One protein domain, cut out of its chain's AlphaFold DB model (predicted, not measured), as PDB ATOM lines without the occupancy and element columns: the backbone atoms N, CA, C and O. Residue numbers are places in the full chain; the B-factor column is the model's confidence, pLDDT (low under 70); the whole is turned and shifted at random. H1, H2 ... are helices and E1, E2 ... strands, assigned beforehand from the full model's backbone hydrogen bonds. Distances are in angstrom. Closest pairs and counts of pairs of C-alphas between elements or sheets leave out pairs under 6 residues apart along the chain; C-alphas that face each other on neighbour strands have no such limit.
ATOM      1  N   ARG A  23     -36.839 -59.826  32.586       90.75
ATOM      2  CA  ARG A  23     -36.674 -60.356  31.233       90.75
ATOM      3  C   ARG A  23     -37.157 -59.305  30.247       90.75
ATOM      4  O   ARG A  23     -38.304 -58.885  30.339       90.75
ATOM      5  N   THR A  24     -36.298 -58.912  29.316       92.94
ATOM      6  CA  THR A  24     -36.672 -58.032  28.206       92.94
ATOM      7  C   THR A  24     -36.748 -58.858  26.932       92.94
ATOM      8  O   THR A  24     -35.827 -59.619  26.639       92.94
ATOM      9  N   GLU A  25     -37.850 -58.735  26.202       93.25
ATOM     10  CA  GLU A  25     -38.016 -59.312  24.868       93.25
ATOM     11  C   GLU A  25     -37.972 -58.191  23.831       93.25
ATOM     12  O   GLU A  25     -38.597 -57.148  24.026       93.25
ATOM     13  N   LEU A  26     -37.219 -58.409  22.752       94.19
ATOM     14  CA  LEU A  26     -37.049 -57.447  21.669       94.19
ATOM     15  C   LEU A  26     -37.975 -57.782  20.504       94.19
ATOM     16  O   LEU A  26     -38.187 -58.947  20.155       94.19
ATOM     17  N   ARG A  27     -38.545 -56.734  19.920       92.50
ATOM     18  CA  ARG A  27     -39.505 -56.803  18.821       92.50
ATOM     19  C   ARG A  27     -39.143 -55.750  17.791       92.50
ATOM     20  O   ARG A  27     -38.743 -54.652  18.162       92.50
ATOM     21  N   SER A  28     -39.278 -56.081  16.518       93.50
ATOM     22  CA  SER A  28     -39.009 -55.176  15.407       93.50
ATOM     23  C   SER A  28     -40.310 -54.875  14.679       93.50
ATOM     24  O   SER A  28     -40.986 -55.781  14.207       93.50
ATOM     25  N   TYR A  29     -40.673 -53.603  14.608       92.25
ATOM     26  CA  TYR A  29     -41.776 -53.109  13.798       92.25
ATOM     27  C   TYR A  29     -41.215 -52.525  12.517       92.25
ATOM     28  O   TYR A  29     -40.467 -51.560  12.579       92.25
ATOM     29  N   ILE A  30     -41.583 -53.082  11.369       93.56
ATOM     30  CA  ILE A  30     -41.170 -52.589  10.055       93.56
ATOM     31  C   ILE A  30     -42.393 -51.959   9.402       93.56
ATOM     32  O   ILE A  30     -43.313 -52.675   9.011       93.56
ATOM     33  N   CYS A  31     -42.398 -50.633   9.288       92.50
ATOM     34  CA  CYS A  31     -43.482 -49.884   8.667       92.50
ATOM     35  C   CYS A  31     -43.067 -49.365   7.288       92.50
ATOM     36  O   CYS A  31     -42.009 -48.755   7.130       92.50
ATOM     37  N   GLN A  32     -43.910 -49.601   6.287       90.50
ATOM     38  CA  GLN A  32     -43.778 -49.091   4.926       90.50
ATOM     39  C   GLN A  32     -45.050 -48.318   4.576       90.50
ATOM     40  O   GLN A  32     -46.075 -48.904   4.227       90.50
ATOM     41  N   ALA A  33     -44.987 -46.990   4.699       84.81
ATOM     42  CA  ALA A  33     -46.154 -46.117   4.615       84.81
ATOM     43  C   ALA A  33     -47.259 -46.560   5.607       84.81
ATOM     44  O   ALA A  33     -47.090 -46.441   6.822       84.81
ATOM     45  N   ASN A  34     -48.352 -47.132   5.094       81.50
ATOM     46  CA  ASN A  34     -49.533 -47.533   5.866       81.50
ATOM     47  C   ASN A  34     -49.569 -49.020   6.247       81.50
ATOM     48  O   ASN A  34     -50.591 -49.484   6.746       81.50
ATOM     49  N   ASP A  35     -48.515 -49.779   5.951       86.19
ATOM     50  CA  ASP A  35     -48.444 -51.194   6.305       86.19
ATOM     51  C   ASP A  35     -47.303 -51.421   7.294       86.19
ATOM     52  O   ASP A  35     -46.147 -51.098   7.010       86.19
ATOM     53  N   CYS A  36     -47.631 -51.940   8.473       90.06
ATOM     54  CA  CYS A  36     -46.678 -52.221   9.537       90.06
ATOM     55  C   CYS A  36     -46.703 -53.705   9.871       90.06
ATOM     56  O   CYS A  36     -47.743 -54.265  10.215       90.06
ATOM     57  N   ARG A  37     -45.522 -54.322   9.866       89.31
ATOM     58  CA  ARG A  37     -45.328 -55.727  10.222       89.31
ATOM     59  C   ARG A  37     -44.491 -55.853  11.488       89.31
ATOM     60  O   ARG A  37     -43.446 -55.220  11.608       89.31
ATOM     61  N   LEU A  38     -44.941 -56.708  12.405       89.94
ATOM     62  CA  LEU A  38     -44.215 -57.064  13.622       89.94
ATOM     63  C   LEU A  38     -43.371 -58.328  13.416       89.94
ATOM     64  O   LEU A  38     -43.862 -59.344  12.922       89.94
ATOM     65  N   GLU A  39     -42.114 -58.272  13.840       88.31
ATOM     66  CA  GLU A  39     -41.158 -59.378  13.847       88.31
ATOM     67  C   GLU A  39     -40.586 -59.579  15.262       88.31
ATOM     68  O   GLU A  39     -40.287 -58.621  15.978       88.31
ATOM     69  N   PHE A  40     -40.429 -60.834  15.686       88.38
ATOM     70  CA  PHE A  40     -39.914 -61.185  17.013       88.38
ATOM     71  C   PHE A  40     -38.432 -61.539  16.937       88.38
ATOM     72  O   PHE A  40     -38.040 -62.418  16.171       88.38
ATOM     73  N   GLU A  41     -37.605 -60.906  17.768       83.00
ATOM     74  CA  GLU A  41     -36.174 -61.197  17.810       83.00
ATOM     75  C   GLU A  41     -35.902 -62.341  18.806       83.00
ATOM     76  O   GLU A  41     -36.047 -62.191  20.020       83.00
ATOM     77  N   GLY A  42     -35.505 -63.515  18.301       68.31
ATOM     78  CA  GLY A  42     -34.843 -64.546  19.115       68.31
ATOM     79  C   GLY A  42     -35.696 -65.692  19.674       68.31
ATOM     80  O   GLY A  42     -35.176 -66.488  20.457       68.31
ATOM     81  N   ALA A  43     -36.960 -65.853  19.279       54.88
ATOM     82  CA  ALA A  43     -37.800 -66.954  19.765       54.88
ATOM     83  C   ALA A  43     -38.302 -67.857  18.628       54.88
ATOM     84  O   ALA A  43     -39.486 -67.867  18.328       54.88
ATOM     85  N   ARG A  44     -37.389 -68.687  18.096       54.09
ATOM     86  CA  ARG A  44     -37.607 -69.725  17.063       54.09
ATOM     87  C   ARG A  44     -37.905 -69.159  15.671       54.09
ATOM     88  O   ARG A  44     -38.639 -68.195  15.526       54.09
ATOM     89  N   ASP A  45     -37.363 -69.810  14.645       51.34
ATOM     90  CA  ASP A  45     -37.486 -69.448  13.220       51.34
ATOM     91  C   ASP A  45     -38.926 -69.532  12.659       51.34
ATOM     92  O   ASP A  45     -39.144 -69.487  11.447       51.34
ATOM     93  N   GLU A  46     -39.929 -69.661  13.527       53.38
ATOM     94  CA  GLU A  46     -41.332 -69.498  13.180       53.38
ATOM     95  C   GLU A  46     -41.642 -68.006  13.211       53.38
ATOM     96  O   GLU A  46     -42.009 -67.430  14.233       53.38
ATOM     97  N   TRP A  47     -41.476 -67.372  12.053       53.91
ATOM     98  CA  TRP A  47     -42.040 -66.063  11.772       53.91
ATOM     99  C   TRP A  47     -43.552 -66.142  11.999       53.91
ATOM    100  O   TRP A  47     -44.305 -66.496  11.093       53.91
ATOM    101  N   ILE A  48     -44.017 -65.811  13.205       54.47
ATOM    102  CA  ILE A  48     -45.427 -65.510  13.436       54.47
ATOM    103  C   ILE A  48     -45.634 -64.117  12.840       54.47
ATOM    104  O   ILE A  48     -45.700 -63.112  13.540       54.47
ATOM    105  N   ALA A  49     -45.634 -64.054  11.506       50.78
ATOM    106  CA  ALA A  49     -46.158 -62.916  10.788       50.78
ATOM    107  C   ALA A  49     -47.641 -62.908  11.118       50.78
ATOM    108  O   ALA A  49     -48.416 -63.707  10.590       50.78
ATOM    109  N   ILE A  50     -48.024 -62.060  12.060       54.31
ATOM    110  CA  ILE A  50     -49.431 -61.853  12.325       54.31
ATOM    111  C   ILE A  50     -49.917 -60.945  11.214       54.31
ATOM    112  O   ILE A  50     -49.982 -59.731  11.361       54.31
ATOM    113  N   ASN A  51     -50.172 -61.566  10.067       47.66
ATOM    114  CA  ASN A  51     -50.614 -60.901   8.849       47.66
ATOM    115  C   ASN A  51     -51.961 -60.179   9.042       47.66
ATOM    116  O   ASN A  51     -52.316 -59.349   8.217       47.66
ATOM    117  N   ASP A  52     -52.671 -60.463  10.139       55.50
ATOM    118  CA  ASP A  52     -54.043 -60.011  10.376       55.50
ATOM    119  C   ASP A  52     -54.195 -59.061  11.586       55.50
ATOM    120  O   ASP A  52     -55.312 -58.668  11.920       55.50
ATOM    121  N   ASN A  53     -53.097 -58.649  12.238       55.59
ATOM    122  CA  ASN A  53     -53.129 -57.663  13.330       55.59
ATOM    123  C   ASN A  53     -52.458 -56.364  12.848       55.59
ATOM    124  O   ASN A  53     -51.303 -56.099  13.162       55.59
ATOM    125  N   GLY A  54     -53.107 -55.549  12.023       72.00
ATOM    126  CA  GLY A  54     -54.362 -54.893  12.398       72.00
ATOM    127  C   GLY A  54     -54.076 -53.573  13.115       72.00
ATOM    128  O   GLY A  54     -54.695 -53.278  14.140       72.00
ATOM    129  N   CYS A  55     -53.102 -52.803  12.615       90.12
ATOM    130  CA  CYS A  55     -52.999 -51.408  13.014       90.12
ATOM    131  C   CYS A  55     -54.325 -50.724  12.674       90.12
ATOM    132  O   CYS A  55     -54.881 -50.933  11.593       90.12
ATOM    133  N   TYR A  56     -54.860 -49.952  13.610       92.31
ATOM    134  CA  TYR A  56     -56.092 -49.202  13.399       92.31
ATOM    135  C   TYR A  56     -55.812 -47.716  13.520       92.31
ATOM    136  O   TYR A  56     -54.884 -47.301  14.215       92.31
ATOM    137  N   LYS A  57     -56.621 -46.925  12.821       94.25
ATOM    138  CA  LYS A  57     -56.523 -45.472  12.829       94.25
ATOM    139  C   LYS A  57     -57.661 -44.889  13.653       94.25
ATOM    140  O   LYS A  57     -58.805 -45.321  13.517       94.25
ATOM    141  N   GLU A  58     -57.334 -43.932  14.503       95.56
ATOM    142  CA  GLU A  58     -58.271 -43.187  15.338       95.56
ATOM    143  C   GLU A  58     -57.997 -41.695  15.126       95.56
ATOM    144  O   GLU A  58     -56.853 -41.294  14.923       95.56
ATOM    145  N   TYR A  59     -59.048 -40.882  15.093       96.50
ATOM    146  CA  TYR A  59     -58.899 -39.432  15.029       96.50
ATOM    147  C   TYR A  59     -58.776 -38.905  16.455       96.50
ATOM    148  O   TYR A  59     -59.685 -39.121  17.257       96.50
ATOM    149  N   GLU A  60     -57.656 -38.260  16.775       94.25
ATOM    150  CA  GLU A  60     -57.412 -37.684  18.096       94.25
ATOM    151  C   GLU A  60     -57.779 -36.197  18.056       94.25
ATOM    152  O   GLU A  60     -57.098 -35.395  17.416       94.25
ATOM    153  N   GLU A  61     -58.872 -35.824  18.725       94.88
ATOM    154  CA  GLU A  61     -59.408 -34.455  18.683       94.88
ATOM    155  C   GLU A  61     -58.425 -33.423  19.255       94.88
ATOM    156  O   GLU A  61     -58.372 -32.297  18.772       94.88
ATOM    157  N   GLU A  62     -57.614 -33.801  20.248       92.12
ATOM    158  CA  GLU A  62     -56.644 -32.896  20.885       92.12
ATOM    159  C   GLU A  62     -55.508 -32.471  19.945       92.12
ATOM    160  O   GLU A  62     -54.948 -31.385  20.096       92.12
ATOM    161  N   LEU A  63     -55.167 -33.332  18.986       89.75
ATOM    162  CA  LEU A  63     -54.100 -33.111  18.007       89.75
ATOM    163  C   LEU A  63     -54.656 -32.723  16.628       89.75
ATOM    164  O   LEU A  63     -53.884 -32.380  15.737       89.75
ATOM    165  N   GLU A  64     -55.981 -32.793  16.457       95.38
ATOM    166  CA  GLU A  64     -56.696 -32.641  15.187       95.38
ATOM    167  C   GLU A  64     -56.139 -33.530  14.053       95.38
ATOM    168  O   GLU A  64     -56.296 -33.212  12.872       95.38
ATOM    169  N   GLU A  65     -55.528 -34.674  14.388       95.06
ATOM    170  CA  GLU A  65     -54.842 -35.562  13.440       95.06
ATOM    171  C   GLU A  65     -55.307 -37.025  13.537       95.06
ATOM    172  O   GLU A  65     -55.882 -37.475  14.532       95.06
ATOM    173  N   THR A  66     -55.049 -37.798  12.478       95.31
ATOM    174  CA  THR A  66     -55.309 -39.245  12.479       95.31
ATOM    175  C   THR A  66     -54.084 -40.002  12.978       95.31
ATOM    176  O   THR A  66     -53.064 -40.074  12.287       95.31
ATOM    177  N   VAL A  67     -54.202 -40.639  14.139       96.00
ATOM    178  CA  VAL A  67     -53.150 -41.454  14.751       96.00
ATOM    179  C   VAL A  67     -53.344 -42.935  14.430       96.00
ATOM    180  O   VAL A  67     -54.462 -43.448  14.392       96.00
ATOM    181  N   GLU A  68     -52.246 -43.641  14.187       95.25
ATOM    182  CA  GLU A  68     -52.232 -45.082  13.939       95.25
ATOM    183  C   GLU A  68     -51.718 -45.826  15.171       95.25
ATOM    184  O   GLU A  68     -50.653 -45.501  15.698       95.25
ATOM    185  N   PHE A  69     -52.455 -46.846  15.607       95.38
ATOM    186  CA  PHE A  69     -52.106 -47.704  16.735       95.38
ATOM    187  C   PHE A  69     -51.818 -49.127  16.269       95.38
ATOM    188  O   PHE A  69     -52.713 -49.823  15.789       95.38
ATOM    189  N   CYS A  70     -50.589 -49.592  16.490       94.50
ATOM    190  CA  CYS A  70     -50.144 -50.943  16.161       94.50
ATOM    191  C   CYS A  70     -49.915 -51.785  17.435       94.50
ATOM    192  O   CYS A  70     -49.162 -51.361  18.316       94.50
ATOM    193  N   PRO A  71     -50.543 -52.969  17.571       94.25
ATOM    194  CA  PRO A  71     -50.515 -53.765  18.803       94.25
ATOM    195  C   PRO A  71     -49.185 -54.491  19.019       94.25
ATOM    196  O   PRO A  71     -48.880 -55.450  18.317       94.25
ATOM    197  N   LEU A  72     -48.438 -54.124  20.061       93.31
ATOM    198  CA  LEU A  72     -47.101 -54.662  20.314       93.31
ATOM    199  C   LEU A  72     -47.081 -56.112  20.768       93.31
ATOM    200  O   LEU A  72     -46.016 -56.717  20.689       93.31
ATOM    201  N   GLN A  73     -48.206 -56.658  21.240       92.75
ATOM    202  CA  GLN A  73     -48.347 -57.987  21.844       92.75
ATOM    203  C   GLN A  73     -47.541 -58.203  23.128       92.75
ATOM    204  O   GLN A  73     -47.121 -59.324  23.447       92.75
ATOM    205  N   CYS A  74     -47.269 -57.138  23.862       92.88
ATOM    206  CA  CYS A  74     -46.517 -57.163  25.108       92.88
ATOM    207  C   CYS A  74     -47.440 -57.401  26.305       92.88
ATOM    208  O   CYS A  74     -47.299 -56.789  27.360       92.88
ATOM    209  N   ASN A  75     -48.390 -58.326  26.148       91.31
ATOM    210  CA  ASN A  75     -49.330 -58.682  27.199       91.31
ATOM    211  C   ASN A  75     -48.582 -59.192  28.439       91.31
ATOM    212  O   ASN A  75     -47.788 -60.131  28.368       91.31
ATOM    213  N   GLY A  76     -48.848 -58.560  29.580       91.38
ATOM    214  CA  GLY A  76     -48.189 -58.858  30.848       91.38
ATOM    215  C   GLY A  76     -46.793 -58.253  30.995       91.38
ATOM    216  O   GLY A  76     -46.140 -58.527  32.005       91.38
ATOM    217  N   SER A  77     -46.321 -57.443  30.038       94.88
ATOM    218  CA  SER A  77     -45.131 -56.625  30.265       94.88
ATOM    219  C   SER A  77     -45.475 -55.483  31.221       94.88
ATOM    220  O   SER A  77     -46.550 -54.881  31.164       94.88
ATOM    221  N   THR A  78     -44.552 -55.209  32.134       94.81
ATOM    222  CA  THR A  78     -44.645 -54.083  33.066       94.81
ATOM    223  C   THR A  78     -44.425 -52.762  32.339       94.81
ATOM    224  O   THR A  78     -44.986 -51.749  32.736       94.81
ATOM    225  N   ASP A  79     -43.592 -52.789  31.300       96.25
ATOM    226  CA  ASP A  79     -43.199 -51.622  30.520       96.25
ATOM    227  C   ASP A  79     -42.929 -52.019  29.060       96.25
ATOM    228  O   ASP A  79     -42.651 -53.196  28.767       96.25
ATOM    229  N   ALA A  80     -43.019 -51.046  28.158       97.25
ATOM    230  CA  ALA A  80     -42.632 -51.167  26.761       97.25
ATOM    231  C   ALA A  80     -42.012 -49.851  26.271       97.25
ATOM    232  O   ALA A  80     -42.618 -48.789  26.379       97.25
ATOM    233  N   VAL A  81     -40.806 -49.929  25.704       97.50
ATOM    234  CA  VAL A  81     -40.025 -48.750  25.298       97.50
ATOM    235  C   VAL A  81     -39.494 -48.888  23.877       97.50
ATOM    236  O   VAL A  81     -39.117 -49.982  23.447       97.50
ATOM    237  N   ILE A  82     -39.421 -47.771  23.151       97.62
ATOM    238  CA  ILE A  82     -38.726 -47.708  21.859       97.62
ATOM    239  C   ILE A  82     -37.224 -47.638  22.141       97.62
ATOM    240  O   ILE A  82     -36.748 -46.710  22.789       97.62
ATOM    241  N   ILE A  83     -36.487 -48.644  21.681       97.19
ATOM    242  CA  ILE A  83     -35.036 -48.767  21.863       97.19
ATOM    243  C   ILE A  83     -34.295 -48.100  20.710       97.19
ATOM    244  O   ILE A  83     -33.290 -47.427  20.928       97.19
ATOM    245  N   GLU A  84     -34.761 -48.315  19.480       96.81
ATOM    246  CA  GLU A  84     -34.066 -47.870  18.274       96.81
ATOM    247  C   GLU A  84     -35.071 -47.526  17.171       96.81
ATOM    248  O   GLU A  84     -36.092 -48.198  17.031       96.81
ATOM    249  N   GLN A  85     -34.762 -46.504  16.372       97.19
ATOM    250  CA  GLN A  85     -35.524 -46.096  15.192       97.19
ATOM    251  C   GLN A  85     -34.583 -46.012  13.985       97.19
ATOM    252  O   GLN A  85     -33.536 -45.367  14.056       97.19
ATOM    253  N   ILE A  86     -34.952 -46.663  12.879       96.62
ATOM    254  CA  ILE A  86     -34.131 -46.779  11.668       96.62
ATOM    255  C   ILE A  86     -35.003 -46.591  10.409       96.62
ATOM    256  O   ILE A  86     -35.873 -47.422  10.168       96.62
ATOM    257  N   PRO A  87     -34.749 -45.591   9.547       96.19
ATOM    258  CA  PRO A  87     -33.861 -44.458   9.778       96.19
ATOM    259  C   PRO A  87     -34.443 -43.510  10.836       96.19
ATOM    260  O   PRO A  87     -35.657 -43.407  11.002       96.19
ATOM    261  N   ALA A  88     -33.565 -42.798  11.539       95.06
ATOM    262  CA  ALA A  88     -33.984 -41.647  12.327       95.06
ATOM    263  C   ALA A  88     -34.404 -40.528  11.368       95.06
ATOM    264  O   ALA A  88     -33.644 -40.171  10.463       95.06
ATOM    265  N   SER A  89     -35.602 -39.989  11.564       94.19
ATOM    266  CA  SER A  89     -36.140 -38.906  10.749       94.19
ATOM    267  C   SER A  89     -36.673 -37.777  11.618       94.19
ATOM    268  O   SER A  89     -37.028 -37.972  12.777       94.19
ATOM    269  N   GLU A  90     -36.691 -36.568  11.062       94.56
ATOM    270  CA  GLU A  90     -37.124 -35.366  11.785       94.56
ATOM    271  C   GLU A  90     -38.652 -35.259  11.888       94.56
ATOM    272  O   GLU A  90     -39.163 -34.584  12.776       94.56
ATOM    273  N   SER A  91     -39.390 -35.936  11.006       93.25
ATOM    274  CA  SER A  91     -40.855 -36.008  11.041       93.25
ATOM    275  C   SER A  91     -41.361 -37.074  12.024       93.25
ATOM    276  O   SER A  91     -42.470 -36.965  12.557       93.25
ATOM    277  N   CYS A  92     -40.544 -38.094  12.313       95.44
ATOM    278  CA  CYS A  92     -40.861 -39.156  13.254       95.44
ATOM    279  C   CYS A  92     -39.947 -39.093  14.486       95.44
ATOM    280  O   CYS A  92     -38.932 -39.777  14.562       95.44
ATOM    281  N   VAL A  93     -40.305 -38.256  15.463       96.12
ATOM    282  CA  VAL A  93     -39.530 -38.037  16.691       96.12
ATOM    283  C   VAL A  93     -40.163 -38.797  17.854       96.12
ATOM    284  O   VAL A  93     -41.327 -38.572  18.203       96.12
ATOM    285  N   ILE A  94     -39.374 -39.671  18.488       96.44
ATOM    286  CA  ILE A  94     -39.782 -40.449  19.667       96.44
ATOM    287  C   ILE A  94     -40.210 -39.516  20.807       96.44
ATOM    288  O   ILE A  94     -39.468 -38.621  21.208       96.44
ATOM    289  N   GLY A  95     -41.405 -39.751  21.344       95.12
ATOM    290  CA  GLY A  95     -42.031 -38.964  22.407       95.12
ATOM    291  C   GLY A  95     -42.860 -37.775  21.917       95.12
ATOM    292  O   GLY A  95     -43.584 -37.202  22.725       95.12
ATOM    293  N   SER A  96     -42.782 -37.425  20.627       94.62
ATOM    294  CA  SER A  96     -43.602 -36.368  20.022       94.62
ATOM    295  C   SER A  96     -44.578 -36.939  19.000       94.62
ATOM    296  O   SER A  96     -45.778 -36.915  19.234       94.62
ATOM    297  N   THR A  97     -44.076 -37.473  17.882       95.88
ATOM    298  CA  THR A  97     -44.914 -38.002  16.788       95.88
ATOM    299  C   THR A  97     -44.961 -39.526  16.757       95.88
ATOM    300  O   THR A  97     -45.784 -40.104  16.050       95.88
ATOM    301  N   VAL A  98     -44.107 -40.200  17.529       96.81
ATOM    302  CA  VAL A  98     -44.186 -41.644  17.757       96.81
ATOM    303  C   VAL A  98     -43.988 -41.949  19.231       96.81
ATOM    304  O   VAL A  98     -43.085 -41.406  19.870       96.81
ATOM    305  N   ASN A  99     -44.826 -42.808  19.799       97.25
ATOM    306  CA  ASN A  99     -44.712 -43.191  21.203       97.25
ATOM    307  C   ASN A  99     -45.286 -44.589  21.455       97.25
ATOM    308  O   ASN A  99     -45.901 -45.195  20.580       97.25
ATOM    309  N   VAL A 100     -45.087 -45.110  22.662       97.38
ATOM    310  CA  VAL A 100     -45.662 -46.374  23.114       97.38
ATOM    311  C   VAL A 100     -46.643 -46.091  24.245       97.38
ATOM    312  O   VAL A 100     -46.311 -45.422  25.220       97.38
ATOM    313  N   VAL A 101     -47.874 -46.582  24.104       96.88
ATOM    314  CA  VAL A 101     -48.963 -46.348  25.058       96.88
ATOM    315  C   VAL A 101     -49.585 -47.663  25.506       96.88
ATOM    316  O   VAL A 101     -49.802 -48.576  24.709       96.88
ATOM    317  N   GLN A 102     -49.889 -47.768  26.797       96.69
ATOM    318  CA  GLN A 102     -50.605 -48.914  27.343       96.69
ATOM    319  C   GLN A 102     -52.113 -48.712  27.171       96.69
ATOM    320  O   GLN A 102     -52.681 -47.746  27.681       96.69
ATOM    321  N   ARG A 103     -52.788 -49.642  26.488       95.12
ATOM    322  CA  ARG A 103     -54.253 -49.668  26.386       95.12
ATOM    323  C   ARG A 103     -54.763 -51.028  26.862       95.12
ATOM    324  O   ARG A 103     -54.490 -52.071  26.270       95.12
ATOM    325  N   ARG A 104     -55.561 -51.016  27.934       92.06
ATOM    326  CA  ARG A 104     -56.071 -52.220  28.621       92.06
ATOM    327  C   ARG A 104     -54.925 -53.100  29.145       92.06
ATOM    328  O   ARG A 104     -54.285 -52.725  30.117       92.06
ATOM    329  N   ASN A 105     -54.684 -54.249  28.515       91.38
ATOM    330  CA  ASN A 105     -53.712 -55.257  28.952       91.38
ATOM    331  C   ASN A 105     -52.520 -55.386  27.994       91.38
ATOM    332  O   ASN A 105     -51.689 -56.270  28.185       91.38
ATOM    333  N   ASP A 106     -52.460 -54.553  26.956       93.94
ATOM    334  CA  ASP A 106     -51.407 -54.602  25.949       93.94
ATOM    335  C   ASP A 106     -50.844 -53.204  25.681       93.94
ATOM    336  O   ASP A 106     -51.427 -52.179  26.054       93.94
ATOM    337  N   TRP A 107     -49.687 -53.187  25.041       96.56
ATOM    338  CA  TRP A 107     -48.986 -51.988  24.630       96.56
ATOM    339  C   TRP A 107     -49.156 -51.769  23.134       96.56
ATOM    340  O   TRP A 107     -49.235 -52.719  22.356       96.56
ATOM    341  N   PHE A 108     -49.215 -50.509  22.730       96.50
ATOM    342  CA  PHE A 108     -49.422 -50.105  21.347       96.50
ATOM    343  C   PHE A 108     -48.346 -49.109  20.941       96.50
ATOM    344  O   PHE A 108     -48.038 -48.192  21.700       96.50
ATOM    345  N   LEU A 109     -47.805 -49.278  19.737       96.69
ATOM    346  CA  LEU A 109     -47.031 -48.246  19.060       96.69
ATOM    347  C   LEU A 109     -48.013 -47.264  18.426       96.69
ATOM    348  O   LEU A 109     -48.806 -47.655  17.573       96.69
ATOM    349  N   TRP A 110     -47.954 -46.012  18.854       95.94
ATOM    350  CA  TRP A 110     -48.689 -44.891  18.281       95.94
ATOM    351  C   TRP A 110     -47.786 -44.151  17.290       95.94
ATOM    352  O   TRP A 110     -46.663 -43.792  17.644       95.94
ATOM    353  N   ARG A 111     -48.286 -43.901  16.071       96.31
ATOM    354  CA  ARG A 111     -47.667 -43.045  15.041       96.31
ATOM    355  C   ARG A 111     -48.610 -41.906  14.622       96.31
ATOM    356  O   ARG A 111     -49.740 -42.169  14.214       96.31
ATOM    357  N   GLY A 112     -48.141 -40.663  14.675       96.00
ATOM    358  CA  GLY A 112     -48.825 -39.481  14.127       96.00
ATOM    359  C   GLY A 112     -48.822 -39.449  12.596       96.00
ATOM    360  O   GLY A 112     -48.155 -40.269  11.954       96.00
ATOM    361  N   GLU A 113     -49.561 -38.513  11.996       95.06
ATOM    362  CA  GLU A 113     -49.827 -38.507  10.548       95.06
ATOM    363  C   GLU A 113     -48.546 -38.361   9.707       95.06
ATOM    364  O   GLU A 113     -48.369 -39.042   8.694       95.06
ATOM    365  N   GLU A 114     -47.614 -37.511  10.137       94.19
ATOM    366  CA  GLU A 114     -46.363 -37.298   9.402       94.19
ATOM    367  C   GLU A 114     -45.423 -38.506   9.502       94.19
ATOM    368  O   GLU A 114     -44.868 -38.947   8.494       94.19
ATOM    369  N   CYS A 115     -45.327 -39.130  10.682       95.19
ATOM    370  CA  CYS A 115     -44.544 -40.356  10.850       95.19
ATOM    371  C   CYS A 115     -45.146 -41.539  10.063       95.19
ATOM    372  O   CYS A 115     -44.427 -42.461   9.671       95.19
ATOM    373  N   GLN A 116     -46.458 -41.530   9.795       94.12
ATOM    374  CA  GLN A 116     -47.106 -42.566   8.987       94.12
ATOM    375  C   GLN A 116     -46.586 -42.612   7.543       94.12
ATOM    376  O   GLN A 116     -46.501 -43.686   6.951       94.12
ATOM    377  N   LYS A 117     -46.203 -41.468   6.969       93.50
ATOM    378  CA  LYS A 117     -45.794 -41.371   5.557       93.50
ATOM    379  C   LYS A 117     -44.407 -41.961   5.304       93.50
ATOM    380  O   LYS A 117     -44.107 -42.364   4.180       93.50
ATOM    381  N   GLU A 118     -43.569 -42.027   6.333       93.94
ATOM    382  CA  GLU A 118     -42.184 -42.448   6.195       93.94
ATOM    383  C   GLU A 118     -41.977 -43.942   6.468       93.94
ATOM    384  O   GLU A 118     -42.579 -44.509   7.385       93.94
ATOM    385  N   PRO A 119     -41.114 -44.611   5.682       95.38
ATOM    386  CA  PRO A 119     -40.720 -45.979   5.962       95.38
ATOM    387  C   PRO A 119     -39.731 -45.997   7.130       95.38
ATOM    388  O   PRO A 119     -38.582 -45.573   6.995       95.38
ATOM    389  N   THR A 120     -40.172 -46.511   8.272       95.94
ATOM    390  CA  THR A 120     -39.385 -46.549   9.509       95.94
ATOM    391  C   THR A 120     -39.489 -47.911  10.178       95.94
ATOM    392  O   THR A 120     -40.555 -48.526  10.228       95.94
ATOM    393  N   MET A 121     -38.372 -48.368  10.728       96.00
ATOM    394  CA  MET A 121     -38.263 -49.562  11.546       96.00
ATOM    395  C   MET A 121     -38.035 -49.171  13.007       96.00
ATOM    396  O   MET A 121     -37.111 -48.416  13.305       96.00
ATOM    397  N   PHE A 122     -38.838 -49.715  13.917       96.81
ATOM    398  CA  PHE A 122     -38.737 -49.477  15.356       96.81
ATOM    399  C   PHE A 122     -38.357 -50.764  16.079       96.81
ATOM    400  O   PHE A 122     -39.071 -51.761  15.983       96.81
ATOM    401  N   LYS A 123     -37.274 -50.740  16.855       96.88
ATOM    402  CA  LYS A 123     -36.986 -51.801  17.823       96.88
ATOM    403  C   LYS A 123     -37.603 -51.448  19.157       96.88
ATOM    404  O   LYS A 123     -37.347 -50.377  19.703       96.88
ATOM    405  N   ILE A 124     -38.390 -52.365  19.688       97.06
ATOM    406  CA  ILE A 124     -39.209 -52.168  20.873       97.06
ATOM    407  C   ILE A 124     -38.827 -53.222  21.902       97.06
ATOM    408  O   ILE A 124     -38.761 -54.414  21.601       97.06
ATOM    409  N   GLY A 125     -38.548 -52.766  23.117       96.75
ATOM    410  CA  GLY A 125     -38.234 -53.615  24.254       96.75
ATOM    411  C   GLY A 125     -39.432 -53.745  25.166       96.75
ATOM    412  O   GLY A 125     -39.897 -52.744  25.702       96.75
ATOM    413  N   CYS A 126     -39.889 -54.972  25.387       96.25
ATOM    414  CA  CYS A 126     -40.950 -55.262  26.341       96.25
ATOM    415  C   CYS A 126     -40.366 -55.908  27.589       96.25
ATOM    416  O   CYS A 126     -39.729 -56.961  27.522       96.25
ATOM    417  N   THR A 127     -40.560 -55.252  28.730       95.50
ATOM    418  CA  THR A 127     -39.935 -55.623  29.998       95.50
ATOM    419  C   THR A 127     -40.932 -56.339  30.898       95.50
ATOM    420  O   THR A 127     -41.959 -55.787  31.280       95.50
ATOM    421  N   PHE A 128     -40.610 -57.572  31.278       93.06
ATOM    422  CA  PHE A 128     -41.424 -58.419  32.145       93.06
ATOM    423  C   PHE A 128     -40.773 -58.523  33.529       93.06
ATOM    424  O   PHE A 128     -39.687 -59.099  33.675       93.06
ATOM    425  N   ASP A 129     -41.433 -57.988  34.564       90.50
ATOM    426  CA  ASP A 129     -40.998 -58.195  35.951       90.50
ATOM    427  C   ASP A 129     -41.611 -59.489  36.508       90.50
ATOM    428  O   ASP A 129     -42.798 -59.567  36.829       90.50
ATOM    429  N   ALA A 130     -40.773 -60.513  36.687       80.62
ATOM    430  CA  ALA A 130     -41.178 -61.808  37.234       80.62
ATOM    431  C   ALA A 130     -41.759 -61.742  38.666       80.62
ATOM    432  O   ALA A 130     -42.330 -62.732  39.142       80.62
TER     433      ALA A 130
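This is residues 23 to 130 of the 261 residues of an uncharacterized protein of Heligmosomoides polygyrus (UniProt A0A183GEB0). Two strongly twisted antiparallel sheets of four strands lie partly face to face as a sandwich, E2 E1 E8 E5 against E3 E4 E7 E6, their strands crossed at 41 degrees. The short helix H1 sits near one end of the sandwich, and the long loop of residues 41 to 55 runs from E2 in the one sheet to E3 in the other. The printed part has 108 residues, with eight named strands and one named helix in the order E1 E2 E3 E4 E5 E6 E7 H1 E8; the class is mostly strand. It is compact, with a radius of gyration of the C-alphas of 13.4 A, and only just elongated, with spans of 39 by 26 by 26 A.

Begin with the inner strands E1, residues 23 to 32, and E8, residues 120 to 129, antiparallel at 159 degrees; look for N 25 and O 126, 2.9 A apart and within hydrogen-bond range. E2, residues 35 to 40, is an edge strand and forms a hairpin with E1, with N 30 and O 37 at 2.8 A. At the other edge is E5, residues 79 to 86, with N 123 and O 84 at 2.8 A between E8 and E5. In the second sheet, E3, residues 56 to 60, and E4, residues 65 to 71, form a hairpin, with N 58 and O 67 at 2.9 A. E7, residues 106 to 111, is the next neighbour of E4, with N 70 and O 109 at 2.8 A. E6, residues 98 to 103, forms a hairpin with E7, with N 108 and O 101 at 2.8 A. Between the sheets, the closest C-alphas of E5 and E6 are those of Val 81 and Val 100, 6.5 A apart. E3 is apart from E1, E2, E5 and E8. H1, residues 113 to 117, is on the second sheet at a height of 7.1 A, over none of its strands, but only just, with 2 of its C-alphas falling on E7. Its residues 115 to 117 only graze the first sheet. Its one O i to N i+4 pair is not within range, while 2 of 2 O i to N i+3 pairs are.

Find C-alpha 23 at (-36.674, -60.356, 31.233); from there E1 runs 29.5 A to C-alpha 32. E8 runs 28.9 A to C-alpha 129 at (-40.998, -58.195, 35.951). E5 measures 21.5 A and E4 19.5 A.

The two C-alphas farthest apart are those of Asp 45 and Glu 62, at 42.0 A. The printed part has no cut. The links E2 to E3 and E5 to E6 are long. Mean pLDDT of the printed part is 89.3; look for values under 70 at residues 42 to 53.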